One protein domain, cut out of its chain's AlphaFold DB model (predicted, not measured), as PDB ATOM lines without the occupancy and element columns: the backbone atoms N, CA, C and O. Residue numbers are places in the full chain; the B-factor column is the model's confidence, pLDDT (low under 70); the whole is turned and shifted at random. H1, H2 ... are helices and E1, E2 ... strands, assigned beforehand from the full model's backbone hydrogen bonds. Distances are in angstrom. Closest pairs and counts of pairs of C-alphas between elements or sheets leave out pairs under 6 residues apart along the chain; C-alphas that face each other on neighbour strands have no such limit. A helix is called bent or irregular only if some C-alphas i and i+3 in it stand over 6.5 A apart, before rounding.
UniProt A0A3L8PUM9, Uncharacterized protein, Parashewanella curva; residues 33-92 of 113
ATOM      1  N   LEU A  33     -83.919 -61.365 135.830       90.00
ATOM      2  CA  LEU A  33     -84.186 -60.106 136.514       90.00
ATOM      3  C   LEU A  33     -85.558 -59.587 136.078       90.00
ATOM      4  O   LEU A  33     -85.829 -59.442 134.887       90.00
ATOM      5  N   LYS A  34     -86.416 -59.329 137.057       92.50
ATOM      6  CA  LYS A  34     -87.767 -58.808 136.859       92.50
ATOM      7  C   LYS A  34     -87.841 -57.336 137.232       92.50
ATOM      8  O   LYS A  34     -88.419 -56.546 136.497       92.50
ATOM      9  N   GLU A  35     -87.258 -56.986 138.373       91.19
ATOM     10  CA  GLU A  35     -87.330 -55.650 138.958       91.19
ATOM     11  C   GLU A  35     -85.969 -55.279 139.553       91.19
ATOM     12  O   GLU A  35     -85.289 -56.120 140.141       91.19
ATOM     13  N   SER A  36     -85.577 -54.016 139.399       91.62
ATOM     14  CA  SER A  36     -84.409 -53.426 140.050       91.62
ATOM     15  C   SER A  36     -84.807 -52.061 140.596       91.62
ATOM     16  O   SER A  36     -85.375 -51.244 139.870       91.62
ATOM     17  N   GLU A  37     -84.542 -51.827 141.875       91.38
ATOM     18  CA  GLU A  37     -84.806 -50.562 142.554       91.38
ATOM     19  C   GLU A  37     -83.509 -50.077 143.197       91.38
ATOM     20  O   GLU A  37     -82.879 -50.804 143.967       91.38
ATOM     21  N   GLN A  38     -83.143 -48.824 142.930       91.62
ATOM     22  CA  GLN A  38     -82.039 -48.155 143.601       91.62
ATOM     23  C   GLN A  38     -82.564 -46.921 144.332       91.62
ATOM     24  O   GLN A  38     -83.184 -46.038 143.746       91.62
ATOM     25  N   SER A  39     -82.310 -46.865 145.634       92.44
ATOM     26  CA  SER A  39     -82.614 -45.723 146.490       92.44
ATOM     27  C   SER A  39     -81.317 -45.184 147.079       92.44
ATOM     28  O   SER A  39     -80.614 -45.901 147.789       92.44
ATOM     29  N   HIS A  40     -81.016 -43.907 146.843       92.69
ATOM     30  CA  HIS A  40     -79.794 -43.280 147.365       92.69
ATOM     31  C   HIS A  40     -79.765 -43.192 148.893       92.69
ATOM     32  O   HIS A  40     -78.692 -43.220 149.495       92.69
ATOM     33  N   PHE A  41     -80.936 -43.095 149.528       94.50
ATOM     34  CA  PHE A  41     -81.033 -43.076 150.977       94.50
ATOM     35  C   PHE A  41     -82.351 -43.672 151.465       94.50
ATOM     36  O   PHE A  41     -83.434 -43.257 151.056       94.50
ATOM     37  N   ILE A  42     -82.249 -44.621 152.388       94.00
ATOM     38  CA  ILE A  42     -83.367 -45.173 153.145       94.00
ATOM     39  C   ILE A  42     -83.115 -45.045 154.644       94.00
ATOM     40  O   ILE A  42     -81.975 -44.976 155.093       94.00
ATOM     41  N   HIS A  43     -84.194 -45.098 155.418       94.88
ATOM     42  CA  HIS A  43     -84.162 -45.355 156.852       94.88
ATOM     43  C   HIS A  43     -85.186 -46.452 157.156       94.88
ATOM     44  O   HIS A  43     -86.388 -46.186 157.208       94.88
ATOM     45  N   LYS A  44     -84.736 -47.709 157.270       91.75
ATOM     46  CA  LYS A  44     -85.630 -48.872 157.423       91.75
ATOM     47  C   LYS A  44     -85.274 -49.727 158.634       91.75
ATOM     48  O   LYS A  44     -84.129 -49.792 159.080       91.75
ATOM     49  N   LYS A  45     -86.306 -50.386 159.164       91.88
ATOM     50  CA  LYS A  45     -86.211 -51.378 160.239       91.88
ATOM     51  C   LYS A  45     -86.179 -52.774 159.621       91.88
ATOM     52  O   LYS A  45     -87.073 -53.121 158.857       91.88
ATOM     53  N   PHE A  46     -85.176 -53.553 159.994       89.81
ATOM     54  CA  PHE A  46     -85.013 -54.966 159.660       89.81
ATOM     55  C   PHE A  46     -85.207 -55.809 160.924       89.81
ATOM     56  O   PHE A  46     -85.127 -55.288 162.037       89.81
ATOM     57  N   ILE A  47     -85.457 -57.109 160.783       88.25
ATOM     58  CA  ILE A  47     -85.443 -58.019 161.933       88.25
ATOM     59  C   ILE A  47     -83.978 -58.251 162.314       88.25
ATOM     60  O   ILE A  47     -83.215 -58.776 161.511       88.25
ATOM     61  N   GLY A  48     -83.586 -57.820 163.515       88.69
ATOM     62  CA  GLY A  48     -82.236 -58.036 164.039       88.69
ATOM     63  C   GLY A  48     -82.150 -59.274 164.924       88.69
ATOM     64  O   GLY A  48     -81.202 -60.037 164.822       88.69
ATOM     65  N   ALA A  49     -83.151 -59.487 165.779       89.25
ATOM     66  CA  ALA A  49     -83.222 -60.649 166.661       89.25
ATOM     67  C   ALA A  49     -84.661 -60.924 167.122       89.25
ATOM     68  O   ALA A  49     -85.562 -60.094 166.953       89.25
ATOM     69  N   ILE A  50     -84.868 -62.077 167.762       87.44
ATOM     70  CA  ILE A  50     -86.076 -62.389 168.531       87.44
ATOM     71  C   ILE A  50     -85.653 -62.658 169.976       87.44
ATOM     72  O   ILE A  50     -84.969 -63.636 170.258       87.44
ATOM     73  N   GLU A  51     -86.094 -61.809 170.901       88.12
ATOM     74  CA  GLU A  51     -85.789 -61.924 172.328       88.12
ATOM     75  C   GLU A  51     -87.081 -62.026 173.132       88.12
ATOM     76  O   GLU A  51     -87.959 -61.167 173.021       88.12
ATOM     77  N   LYS A  52     -87.207 -63.064 173.969       89.81
ATOM     78  CA  LYS A  52     -88.406 -63.299 174.801       89.81
ATOM     79  C   LYS A  52     -89.711 -63.256 173.980       89.81
ATOM     80  O   LYS A  52     -90.702 -62.666 174.404       89.81
ATOM     81  N   GLY A  53     -89.680 -63.821 172.771       85.88
ATOM     82  CA  GLY A  53     -90.814 -63.839 171.840       85.88
ATOM     83  C   GLY A  53     -91.130 -62.497 171.164       85.88
ATOM     84  O   GLY A  53     -92.145 -62.396 170.481       85.88
ATOM     85  N   LYS A  54     -90.293 -61.464 171.330       86.25
ATOM     86  CA  LYS A  54     -90.481 -60.142 170.715       86.25
ATOM     87  C   LYS A  54     -89.402 -59.864 169.675       86.25
ATOM     88  O   LYS A  54     -88.220 -60.093 169.925       86.25
ATOM     89  N   ILE A  55     -89.813 -59.318 168.532       88.75
ATOM     90  CA  ILE A  55     -88.893 -58.861 167.486       88.75
ATOM     91  C   ILE A  55     -88.104 -57.657 168.004       88.75
ATOM     92  O   ILE A  55     -88.682 -56.663 168.452       88.75
ATOM     93  N   LYS A  56     -86.779 -57.737 167.909       91.25
ATOM     94  CA  LYS A  56     -85.860 -56.622 168.120       91.25
ATOM     95  C   LYS A  56     -85.457 -56.057 166.758       91.25
ATOM     96  O   LYS A  56     -84.820 -56.771 165.977       91.25
ATOM     97  N   PRO A  57     -85.859 -54.817 166.430       91.44
ATOM     98  CA  PRO A  57     -85.555 -54.239 165.134       91.44
ATOM     99  C   PRO A  57     -84.090 -53.808 165.058       91.44
ATOM    100  O   PRO A  57     -83.565 -53.195 165.986       91.44
ATOM    101  N   LEU A  58     -83.467 -54.054 163.912       92.00
ATOM    102  CA  LEU A  58     -82.208 -53.451 163.510       92.00
ATOM    103  C   LEU A  58     -82.508 -52.282 162.571       92.00
ATOM    104  O   LEU A  58     -83.037 -52.471 161.476       92.00
ATOM    105  N   VAL A  59     -82.196 -51.064 163.000       93.94
ATOM    106  CA  VAL A  59     -82.366 -49.867 162.171       93.94
ATOM    107  C   VAL A  59     -81.123 -49.693 161.307       93.94
ATOM    108  O   VAL A  59     -80.008 -49.660 161.829       93.94
ATOM    109  N   LYS A  60     -81.304 -49.569 159.990       92.81
ATOM    110  CA  LYS A  60     -80.224 -49.246 159.054       92.81
ATOM    111  C   LYS A  60     -80.615 -48.058 158.186       92.81
ATOM    112  O   LYS A  60     -81.766 -47.934 157.757       92.81
ATOM    113  N   SER A  61     -79.622 -47.214 157.935       94.81
ATOM    114  CA  SER A  61     -79.706 -46.088 157.013       94.81
ATOM    115  C   SER A  61     -78.605 -46.201 155.973       94.81
ATOM    116  O   SER A  61     -77.512 -46.663 156.300       94.81
ATOM    117  N   GLY A  62     -78.874 -45.752 154.755       93.69
ATOM    118  CA  GLY A  62     -77.890 -45.748 153.674       93.69
ATOM    119  C   GLY A  62     -78.524 -45.968 152.310       93.69
ATOM    120  O   GLY A  62     -79.750 -45.939 152.183       93.69
ATOM    121  N   ALA A  63     -77.681 -46.189 151.308       91.88
ATOM    122  CA  ALA A  63     -78.131 -46.597 149.988       91.88
ATOM    123  C   ALA A  63     -78.749 -48.000 150.044       91.88
ATOM    124  O   ALA A  63     -78.345 -48.846 150.846       91.88
ATOM    125  N   LEU A  64     -79.738 -48.234 149.190       89.94
ATOM    126  CA  LEU A  64     -80.370 -49.529 149.036       89.94
ATOM    127  C   LEU A  64     -80.475 -49.885 147.564       89.94
ATOM    128  O   LEU A  64     -81.054 -49.136 146.780       89.94
ATOM    129  N   GLU A  65     -80.012 -51.084 147.251       89.94
ATOM    130  CA  GLU A  65     -80.256 -51.754 145.984       89.94
ATOM    131  C   GLU A  65     -81.120 -52.983 146.255       89.94
ATOM    132  O   GLU A  65     -80.843 -53.765 147.169       89.94
ATOM    133  N   ARG A  66     -82.211 -53.124 145.500       89.94
ATOM    134  CA  ARG A  66     -83.066 -54.310 145.521       89.94
ATOM    135  C   ARG A  66     -83.158 -54.903 144.133       89.94
ATOM    136  O   ARG A  66     -83.387 -54.185 143.164       89.94
ATOM    137  N   PHE A  67     -83.105 -56.226 144.084       89.19
ATOM    138  CA  PHE A  67     -83.290 -57.000 142.870       89.19
ATOM    139  C   PHE A  67     -84.391 -58.033 143.098       89.19
ATOM    140  O   PHE A  67     -84.361 -58.784 144.074       89.19
ATOM    141  N   GLY A  68     -85.373 -58.052 142.203       90.69
ATOM    142  CA  GLY A  68     -86.422 -59.061 142.142       90.69
ATOM    143  C   GLY A  68     -86.172 -59.987 140.961       90.69
ATOM    144  O   GLY A  68     -86.045 -59.520 139.828       90.69
ATOM    145  N   TYR A  69     -86.133 -61.295 141.210       90.25
ATOM    146  CA  TYR A  69     -85.900 -62.309 140.183       90.25
ATOM    147  C   TYR A  69     -87.115 -63.217 140.015       90.25
ATOM    148  O   TYR A  69     -87.800 -63.552 140.981       90.25
ATOM    149  N   VAL A  70     -87.354 -63.645 138.780       90.81
ATOM    150  CA  VAL A  70     -88.216 -64.789 138.479       90.81
ATOM    151  C   VAL A  70     -87.323 -66.009 138.344       90.81
ATOM    152  O   VAL A  70     -86.359 -65.986 137.581       90.81
ATOM    153  N   VAL A  71     -87.659 -67.062 139.080       89.19
ATOM    154  CA  VAL A  71     -86.989 -68.363 139.022       89.19
ATOM    155  C   VAL A  71     -88.001 -69.402 138.548       89.19
ATOM    156  O   VAL A  71     -89.199 -69.275 138.822       89.19
ATOM    157  N   ASP A  72     -87.531 -70.394 137.795       86.31
ATOM    158  CA  ASP A  72     -88.369 -71.500 137.344       86.31
ATOM    159  C   ASP A  72     -88.940 -72.285 138.541       86.31
ATOM    160  O   ASP A  72     -88.276 -72.469 139.563       86.31
ATOM    161  N   ARG A  73     -90.184 -72.759 138.411       82.81
ATOM    162  CA  ARG A  73     -90.890 -73.514 139.460       82.81
ATOM    163  C   ARG A  73     -90.268 -74.882 139.742       82.81
ATOM    164  O   ARG A  73     -90.582 -75.473 140.766       82.81
ATOM    165  N   SER A  74     -89.428 -75.389 138.842       87.44
ATOM    166  CA  SER A  74     -88.643 -76.609 139.049       87.44
ATOM    167  C   SER A  74     -87.608 -76.484 140.173       87.44
ATOM    168  O   SER A  74     -87.134 -77.504 140.675       87.44
ATOM    169  N   HIS A  75     -87.264 -75.264 140.600       84.94
ATOM    170  CA  HIS A  75     -86.358 -75.038 141.718       84.94
ATOM    171  C   HIS A  75     -87.108 -74.859 143.039       84.94
ATOM    172  O   HIS A  75     -87.932 -73.961 143.196       84.94
ATOM    173  N   GLU A  76     -86.731 -75.662 144.032       86.38
ATOM    174  CA  GLU A  76     -87.188 -75.482 145.409       86.38
ATOM    175  C   GLU A  76     -86.680 -74.145 145.990       86.38
ATOM    176  O   GLU A  76     -85.476 -73.864 145.910       86.38
ATOM    177  N   PRO A  77     -87.535 -73.331 146.644       84.75
ATOM    178  CA  PRO A  77     -87.129 -72.057 147.246       84.75
ATOM    179  C   PRO A  77     -85.953 -72.173 148.227       84.75
ATOM    180  O   PRO A  77     -85.130 -71.260 148.331       84.75
ATOM    181  N   SER A  78     -85.834 -73.310 148.920       85.69
ATOM    182  CA  SER A  78     -84.708 -73.598 149.813       85.69
ATOM    183  C   SER A  78     -83.366 -73.614 149.084       85.69
ATOM    184  O   SER A  78     -82.373 -73.155 149.644       85.69
ATOM    185  N   ASN A  79     -83.328 -74.094 147.838       87.94
ATOM    186  CA  ASN A  79     -82.102 -74.160 147.043       87.94
ATOM    187  C   ASN A  79     -81.651 -72.758 146.625       87.94
ATOM    188  O   ASN A  79     -80.458 -72.461 146.641       87.94
ATOM    189  N   ILE A  80     -82.609 -71.878 146.321       88.88
ATOM    190  CA  ILE A  80     -82.351 -70.471 146.001       88.88
ATOM    191  C   ILE A  80     -81.779 -69.755 147.232       88.88
ATOM    192  O   ILE A  80     -80.731 -69.115 147.154       88.88
ATOM    193  N   PHE A  81     -82.421 -69.916 148.394       88.25
ATOM    194  CA  PHE A  81     -81.937 -69.343 149.653       88.25
ATOM    195  C   PHE A  81     -80.532 -69.847 150.011       88.25
ATOM    196  O   PHE A  81     -79.651 -69.051 150.336       88.25
ATOM    197  N   GLN A  82     -80.310 -71.160 149.924       90.00
ATOM    198  CA  GLN A  82     -79.030 -71.779 150.254       90.00
ATOM    199  C   GLN A  82     -77.908 -71.297 149.325       90.00
ATOM    200  O   GLN A  82     -76.812 -71.013 149.807       90.00
ATOM    201  N   ASN A  83     -78.184 -71.120 148.028       91.88
ATOM    202  CA  ASN A  83     -77.217 -70.565 147.083       91.88
ATOM    203  C   ASN A  83     -76.750 -69.163 147.507       91.88
ATOM    204  O   ASN A  83     -75.550 -68.921 147.618       91.88
ATOM    205  N   HIS A  84     -77.678 -68.254 147.817       90.44
ATOM    206  CA  HIS A  84     -77.315 -66.906 148.267       90.44
ATOM    207  C   HIS A  84     -76.635 -66.904 149.645       90.44
ATOM    208  O   HIS A  84     -75.706 -66.128 149.871       90.44
ATOM    209  N   LEU A  85     -77.031 -67.802 150.553       91.19
ATOM    210  CA  LEU A  85     -76.360 -67.968 151.843       91.19
ATOM    211  C   LEU A  85     -74.898 -68.413 151.674       91.19
ATOM    212  O   LEU A  85     -74.020 -67.939 152.394       91.19
ATOM    213  N   GLU A  86     -74.613 -69.302 150.725       92.62
ATOM    214  CA  GLU A  86     -73.246 -69.721 150.401       92.62
ATOM    215  C   GLU A  86     -72.414 -68.586 149.802       92.62
ATOM    216  O   GLU A  86     -71.237 -68.457 150.141       92.62
ATOM    217  N   GLN A  87     -73.011 -67.734 148.966       92.56
ATOM    218  CA  GLN A  87     -72.340 -66.538 148.452       92.56
ATOM    219  C   GLN A  87     -71.960 -65.575 149.589       92.56
ATOM    220  O   GLN A  87     -70.807 -65.160 149.672       92.56
ATOM    221  N   LEU A  88     -72.874 -65.305 150.529       91.62
ATOM    222  CA  LEU A  88     -72.587 -64.479 151.712       91.62
ATOM    223  C   LEU A  88     -71.459 -65.059 152.569       91.62
ATOM    224  O   LEU A  88     -70.558 -64.334 152.990       91.62
ATOM    225  N   LYS A  89     -71.464 -66.378 152.791       90.75
ATOM    226  CA  LYS A  89     -70.400 -67.065 153.536       90.75
ATOM    227  C   LYS A  89     -69.040 -66.936 152.851       90.75
ATOM    228  O   LYS A  89     -68.052 -66.697 153.534       90.75
ATOM    229  N   LYS A  90     -68.980 -67.046 151.516       91.62
ATOM    230  CA  LYS A  90     -67.737 -66.852 150.740       91.62
ATOM    231  C   LYS A  90     -67.165 -65.440 150.891       91.62
ATOM    232  O   LYS A  90     -65.954 -65.275 150.832       91.62
ATOM    233  N   GLN A  91     -68.024 -64.452 151.129       89.56
ATOM    234  CA  GLN A  91     -67.636 -63.065 151.396       89.56
ATOM    235  C   GLN A  91     -67.332 -62.798 152.884       89.56
ATOM    236  O   GLN A  91     -67.157 -61.648 153.274       89.56
ATOM    237  N   ASN A  92     -67.275 -63.839 153.730       90.31
ATOM    238  CA  ASN A  92     -67.118 -63.729 155.186       90.31
ATOM    239  C   ASN A  92     -68.167 -62.814 155.845       90.31
ATOM    240  O   ASN A  92     -67.880 -62.139 156.834       90.31
TER     241      ASN A  92
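AT A GLANCE: This is residues 33 to 92 of the 113 residues of an uncharacterized protein of Parashewanella curva (UniProt A0A3L8PUM9). A long two-stranded hairpin, E1 and E2, is bent sharply into a V, and residues 72 to 79 and 81 to 92, most of them in the single helix H1, stick out from it. The 60 printed residues hold two named strands and one named helix, in the order E1, E2, H1; the sheet E1 - E2 is antiparallel and the class is mixed, helices and strands. The whole is loose, with a radius of gyration of the C-alphas of 15.0 A, and spans 37 by 33 by 24 A.

IN THESE COORDINATES: E1, residues 33 to 51, measures 35.9 A from C-alpha 33 at (-84.186, -60.106, 136.514). E2, residues 54 to 70, measures 32.6 A. H1, residues 77 to 90, measures 20.4 A, ending at C-alpha 90, (-67.737, -66.852, 150.740).

HOW THE PARTS SIT: E1 and E2 form an antiparallel hairpin, 158 degrees between directions; N 37 and O 66 are within hydrogen-bond range at 2.9 A. E1 bends by 103 degrees at residue 40, E2 by 107 degrees at residue 62. E1 and H1 are apart. In H1 every O i to N i+4 pair is within hydrogen-bond range.

THE WHOLE: The C-alphas farthest apart, Leu 33 and Lys 52, are 38.7 A apart. The printed part has no cut, neither link is long, and no printed residue is under 70 in pLDDT.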